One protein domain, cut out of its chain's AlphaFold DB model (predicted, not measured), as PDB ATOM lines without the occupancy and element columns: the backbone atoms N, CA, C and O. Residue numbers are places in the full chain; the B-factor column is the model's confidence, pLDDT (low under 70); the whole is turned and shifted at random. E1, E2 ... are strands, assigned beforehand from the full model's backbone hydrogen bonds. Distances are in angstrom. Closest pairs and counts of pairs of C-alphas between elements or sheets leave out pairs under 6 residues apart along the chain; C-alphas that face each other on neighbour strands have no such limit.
ATOM      1  N   MET A  79     -22.422 -59.503 -15.881       82.81
ATOM      2  CA  MET A  79     -22.112 -59.149 -17.267       82.81
ATOM      3  C   MET A  79     -21.817 -57.646 -17.396       82.81
ATOM      4  O   MET A  79     -22.570 -56.823 -16.868       82.81
ATOM      5  N   PRO A  80     -20.748 -57.251 -18.113       86.81
ATOM      6  CA  PRO A  80     -20.469 -55.844 -18.369       86.81
ATOM      7  C   PRO A  80     -21.460 -55.260 -19.382       86.81
ATOM      8  O   PRO A  80     -21.573 -55.736 -20.511       86.81
ATOM      9  N   LEU A  81     -22.141 -54.189 -18.993       87.94
ATOM     10  CA  LEU A  81     -22.909 -53.318 -19.876       87.94
ATOM     11  C   LEU A  81     -22.035 -52.119 -20.240       87.94
ATOM     12  O   LEU A  81     -22.017 -51.099 -19.551       87.94
ATOM     13  N   GLU A  82     -21.260 -52.280 -21.307       86.75
ATOM     14  CA  GLU A  82     -20.331 -51.265 -21.792       86.75
ATOM     15  C   GLU A  82     -21.076 -50.092 -22.439       86.75
ATOM     16  O   GLU A  82     -21.829 -50.263 -23.396       86.75
ATOM     17  N   TRP A  83     -20.835 -48.884 -21.929       84.44
ATOM     18  CA  TRP A  83     -21.316 -47.641 -22.526       84.44
ATOM     19  C   TRP A  83     -20.301 -47.064 -23.513       84.44
ATOM     20  O   TRP A  83     -20.661 -46.541 -24.568       84.44
ATOM     21  N   CYS A  84     -19.010 -47.154 -23.184       83.75
ATOM     22  CA  CYS A  84     -17.946 -46.835 -24.126       83.75
ATOM     23  C   CYS A  84     -16.683 -47.672 -23.917       83.75
ATOM     24  O   CYS A  84     -16.311 -48.001 -22.788       83.75
ATOM     25  N   HIS A  85     -15.991 -47.905 -25.033       79.44
ATOM     26  CA  HIS A  85     -14.700 -48.581 -25.089       79.44
ATOM     27  C   HIS A  85     -13.571 -47.798 -24.415       79.44
ATOM     28  O   HIS A  85     -13.617 -46.567 -24.292       79.44
ATOM     29  N   THR A  86     -12.516 -48.531 -24.049       79.94
ATOM     30  CA  THR A  86     -11.296 -48.035 -23.385       79.94
ATOM     31  C   THR A  86     -10.757 -46.730 -23.953       79.94
ATOM     32  O   THR A  86     -10.391 -45.831 -23.204       79.94
ATOM     33  N   ALA A  87     -10.774 -46.567 -25.276       83.81
ATOM     34  CA  ALA A  87     -10.263 -45.374 -25.945       83.81
ATOM     35  C   ALA A  87     -10.932 -44.058 -25.493       83.81
ATOM     36  O   ALA A  87     -10.337 -42.987 -25.620       83.81
ATOM     37  N   ARG A  88     -12.174 -44.106 -24.991       83.31
ATOM     38  CA  ARG A  88     -12.950 -42.918 -24.593       83.31
ATOM     39  C   ARG A  88     -13.293 -42.861 -23.104       83.31
ATOM     40  O   ARG A  88     -13.811 -41.834 -22.672       83.31
ATOM     41  N   MET A  89     -12.960 -43.892 -22.325       85.06
ATOM     42  CA  MET A  89     -13.391 -44.037 -20.926       85.06
ATOM     43  C   MET A  89     -13.056 -42.823 -20.043       85.06
ATOM     44  O   MET A  89     -13.909 -42.361 -19.300       85.06
ATOM     45  N   TYR A  90     -11.866 -42.229 -20.191       84.00
ATOM     46  CA  TYR A  90     -11.442 -41.072 -19.383       84.00
ATOM     47  C   TYR A  90     -11.978 -39.721 -19.879       84.00
ATOM     48  O   TYR A  90     -11.835 -38.706 -19.201       84.00
ATOM     49  N   ARG A  91     -12.568 -39.676 -21.080       85.88
ATOM     50  CA  ARG A  91     -13.080 -38.438 -21.694       85.88
ATOM     51  C   ARG A  91     -14.582 -38.269 -21.489       85.88
ATOM     52  O   ARG A  91     -15.081 -37.146 -21.517       85.88
ATOM     53  N   VAL A  92     -15.315 -39.367 -21.322       82.94
ATOM     54  CA  VAL A  92     -16.769 -39.338 -21.160       82.94
ATOM     55  C   VAL A  92     -17.114 -38.958 -19.721       82.94
ATOM     56  O   VAL A  92     -16.857 -39.713 -18.798       82.94
ATOM     57  N   LYS A  93     -17.750 -37.794 -19.541       79.75
ATOM     58  CA  LYS A  93     -18.248 -37.322 -18.232       79.75
ATOM     59  C   LYS A  93     -19.764 -37.449 -18.054       79.75
ATOM     60  O   LYS A  93     -20.295 -37.130 -17.001       79.75
ATOM     61  N   ARG A  94     -20.482 -37.900 -19.090       83.56
ATOM     62  CA  ARG A  94     -21.957 -37.853 -19.134       83.56
ATOM     63  C   ARG A  94     -22.634 -38.680 -18.031       83.56
ATOM     64  O   ARG A  94     -23.716 -38.312 -17.602       83.56
ATOM     65  N   LEU A  95     -22.011 -39.775 -17.598       84.00
ATOM     66  CA  LEU A  95     -22.516 -40.659 -16.538       84.00
ATOM     67  C   LEU A  95     -21.583 -40.671 -15.319       84.00
ATOM     68  O   LEU A  95     -21.552 -41.639 -14.559       84.00
ATOM     69  N   GLN A  96     -20.787 -39.614 -15.149       82.44
ATOM     70  CA  GLN A  96     -19.847 -39.511 -14.042       82.44
ATOM     71  C   GLN A  96     -20.618 -39.543 -12.711       82.44
ATOM     72  O   GLN A  96     -21.558 -38.777 -12.522       82.44
ATOM     73  N   GLY A  97     -20.245 -40.464 -11.817       83.69
ATOM     74  CA  GLY A  97     -20.946 -40.715 -10.550       83.69
ATOM     75  C   GLY A  97     -22.071 -41.757 -10.616       83.69
ATOM     76  O   GLY A  97     -22.603 -42.117  -9.573       83.69
ATOM     77  N   ILE A  98     -22.416 -42.262 -11.808       88.56
ATOM     78  CA  ILE A  98     -23.430 -43.315 -12.004       88.56
ATOM     79  C   ILE A  98     -22.794 -44.571 -12.618       88.56
ATOM     80  O   ILE A  98     -23.026 -45.678 -12.142       88.56
ATOM     81  N   ALA A  99     -21.994 -44.403 -13.675       89.00
ATOM     82  CA  ALA A  99     -21.241 -45.476 -14.319       89.00
ATOM     83  C   ALA A  99     -19.780 -45.472 -13.855       89.00
ATOM     84  O   ALA A  99     -19.215 -44.406 -13.580       89.00
ATOM     85  N   ASP A 100     -19.166 -46.656 -13.838       89.38
ATOM     86  CA  ASP A 100     -17.797 -46.860 -13.367       89.38
ATOM     87  C   ASP A 100     -16.948 -47.623 -14.395       89.38
ATOM     88  O   ASP A 100     -17.443 -48.168 -15.391       89.38
ATOM     89  N   ILE A 101     -15.639 -47.629 -14.172       89.12
ATOM     90  CA  ILE A 101     -14.664 -48.352 -14.973       89.12
ATOM     91  C   ILE A 101     -14.561 -49.786 -14.449       89.12
ATOM     92  O   ILE A 101     -14.107 -50.038 -13.336       89.12
ATOM     93  N   GLY A 102     -14.952 -50.749 -15.280       88.31
ATOM     94  CA  GLY A 102     -14.867 -52.172 -14.974       88.31
ATOM     95  C   GLY A 102     -13.887 -52.911 -15.880       88.31
ATOM     96  O   GLY A 102     -13.592 -52.486 -16.995       88.31
ATOM     97  N   LEU A 103     -13.415 -54.069 -15.416       88.19
ATOM     98  CA  LEU A 103     -12.661 -55.023 -16.228       88.19
ATOM     99  C   LEU A 103     -13.547 -56.224 -16.570       88.19
ATOM    100  O   LEU A 103     -14.077 -56.896 -15.685       88.19
ATOM    101  N   CYS A 104     -13.694 -56.512 -17.860       86.25
ATOM    102  CA  CYS A 104     -14.275 -57.754 -18.346       86.25
ATOM    103  C   CYS A 104     -13.160 -58.803 -18.441       86.25
ATOM    104  O   CYS A 104     -12.391 -58.807 -19.404       86.25
ATOM    105  N   ALA A 105     -13.057 -59.682 -17.438       84.19
ATOM    106  CA  ALA A 105     -11.980 -60.673 -17.351       84.19
ATOM    107  C   ALA A 105     -11.963 -61.644 -18.546       84.19
ATOM    108  O   ALA A 105     -10.893 -61.942 -19.074       84.19
ATOM    109  N   SER A 106     -13.136 -62.071 -19.026       84.81
ATOM    110  CA  SER A 106     -13.260 -62.988 -20.169       84.81
ATOM    111  C   SER A 106     -12.713 -62.398 -21.471       84.81
ATOM    112  O   SER A 106     -12.090 -63.110 -22.253       84.81
ATOM    113  N   LYS A 107     -12.897 -61.090 -21.685       85.12
ATOM    114  CA  LYS A 107     -12.388 -60.366 -22.862       85.12
ATOM    115  C   LYS A 107     -11.051 -59.663 -22.618       85.12
ATOM    116  O   LYS A 107     -10.519 -59.055 -23.539       85.12
ATOM    117  N   LYS A 108     -10.519 -59.714 -21.388       87.88
ATOM    118  CA  LYS A 108      -9.347 -58.943 -20.929       87.88
ATOM    119  C   LYS A 108      -9.421 -57.459 -21.316       87.88
ATOM    120  O   LYS A 108      -8.416 -56.845 -21.664       87.88
ATOM    121  N   GLN A 109     -10.622 -56.887 -21.266       88.62
ATOM    122  CA  GLN A 109     -10.886 -55.538 -21.754       88.62
ATOM    123  C   GLN A 109     -11.493 -54.676 -20.650       88.62
ATOM    124  O   GLN A 109     -12.414 -55.102 -19.949       88.62
ATOM    125  N   TRP A 110     -10.987 -53.453 -20.516       89.31
ATOM    126  CA  TRP A 110     -11.595 -52.432 -19.672       89.31
ATOM    127  C   TRP A 110     -12.802 -51.809 -20.376       89.31
ATOM    128  O   TRP A 110     -12.823 -51.660 -21.595       89.31
ATOM    129  N   TYR A 111     -13.814 -51.428 -19.616       89.38
ATOM    130  CA  TYR A 111     -14.993 -50.752 -20.135       89.38
ATOM    131  C   TYR A 111     -15.431 -49.677 -19.152       89.38
ATOM    132  O   TYR A 111     -15.168 -49.772 -17.956       89.38
ATOM    133  N   TYR A 112     -16.118 -48.663 -19.659       92.06
ATOM    134  CA  TYR A 112     -16.846 -47.711 -18.830       92.06
ATOM    135  C   TYR A 112     -18.337 -47.994 -18.973       92.06
ATOM    136  O   TYR A 112     -18.846 -48.021 -20.098       92.06
ATOM    137  N   GLY A 113     -19.028 -48.266 -17.867       91.62
ATOM    138  CA  GLY A 113     -20.427 -48.677 -17.905       91.62
ATOM    139  C   GLY A 113     -20.924 -49.282 -16.596       91.62
ATOM    140  O   GLY A 113     -20.536 -48.848 -15.514       91.62
ATOM    141  N   PHE A 114     -21.802 -50.278 -16.706       89.69
ATOM    142  CA  PHE A 114     -22.480 -50.905 -15.567       89.69
ATOM    143  C   PHE A 114     -22.172 -52.401 -15.476       89.69
ATOM    144  O   PHE A 114     -21.820 -53.033 -16.473       89.69
ATOM    145  N   LYS A 115     -22.347 -52.984 -14.287       87.38
ATOM    146  CA  LYS A 115     -22.376 -54.438 -14.091       87.38
ATOM    147  C   LYS A 115     -23.816 -54.881 -13.900       87.38
ATOM    148  O   LYS A 115     -24.481 -54.439 -12.968       87.38
ATOM    149  N   LEU A 116     -24.289 -55.743 -14.790       83.81
ATOM    150  CA  LEU A 116     -25.563 -56.421 -14.620       83.81
ATOM    151  C   LEU A 116     -25.334 -57.661 -13.767       83.81
ATOM    152  O   LEU A 116     -24.532 -58.497 -14.160       83.81
ATOM    153  N   HIS A 117     -26.038 -57.769 -12.646       82.25
ATOM    154  CA  HIS A 117     -26.059 -58.955 -11.797       82.25
ATOM    155  C   HIS A 117     -27.329 -59.750 -12.114       82.25
ATOM    156  O   HIS A 117     -28.424 -59.201 -11.962       82.25
ATOM    157  N   LEU A 118     -27.177 -60.984 -12.604       68.75
ATOM    158  CA  LEU A 118     -28.281 -61.894 -12.932       68.75
ATOM    159  C   LEU A 118     -28.357 -63.066 -11.952       68.75
ATOM    160  O   LEU A 118     -27.274 -63.558 -11.556       68.75
TER     161      LEU A 118
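AT A GLANCE: This is residues 79 to 118 of the 118 residues of an uncharacterized protein of Anoxybacillus voinovskiensis (UniProt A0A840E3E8). A small, strongly twisted sheet of three antiparallel strands, with E3 in the middle sharply bent and its edge strands E1 and E2 coming near each other, has a long loop, residues 86 to 99, swung out beyond one end. The hairpin turn between E2 and E3 and the two ends of the printed part lie toward the other end. The printed part has 40 residues, with no named helix and three named strands in the order E1, E2, E3 along the chain; across the sheet the order is E1, E3, E2, and the class is all strand. It is compact, with a radius of gyration of the C-alphas of 9.7 A, and flat, spanning 25 by 21 by 10 A.

IN THESE COORDINATES: E3, the longest strand, has residues 109 to 117 and measures 18.5 A from first to last C-alpha; it begins at C-alpha 109 at (-10.886, -55.538, -21.754) and ends at C-alpha 117 at (-26.059, -58.955, -11.797). E1, residues 79 to 85, measures 15.1 A and begins at C-alpha 79 at (-22.112, -59.149, -17.267). E2, residues 100 to 104, measures 12.5 A.

HOW THE PARTS SIT: E3 is the inner strand, and E1 and E2 are the edge strands. E3 bends by 96 degrees at residue 112. E1 and E3 are antiparallel, with 141 degrees between their directions. Their C-alphas 82 and 113 face each other at 4.7 A, and N 81 and O 114, 2.8 A apart, are within hydrogen-bond range, as are N 116 and O 79 at 2.9 A. E2 and E3 form an antiparallel hairpin. Their C-alphas 110 and 103 face each other at 4.4 A, and N 111 and O 102 at 2.8 A and N 104 and O 109 at 2.8 A are within hydrogen-bond range. The closest C-alphas of E1 and E2 are those of Pro 80 and Cys 104, 6.5 A apart; the centres of these two strands are 7.7 A apart. The sheet's C-alphas lie up to 6.7 A off its best plane.

THE WHOLE: The two C-alphas farthest apart are those of Arg 91 and Leu 118, at 29.3 A, while the C-alphas of Met 79 and Leu 118 are 8.0 A apart. The printed part runs from 79 to 118, the chain's last residue, and has no cut. The link from E1 to E2 is long, with 14 residues, and its C-alphas lie 7 to 13 A from the mean of the C-alphas; the link from E2 to E3 is tight, with 4 residues. The mean pLDDT of the printed part is 85.3, and one residue, 118, is under 70 in this predicted model.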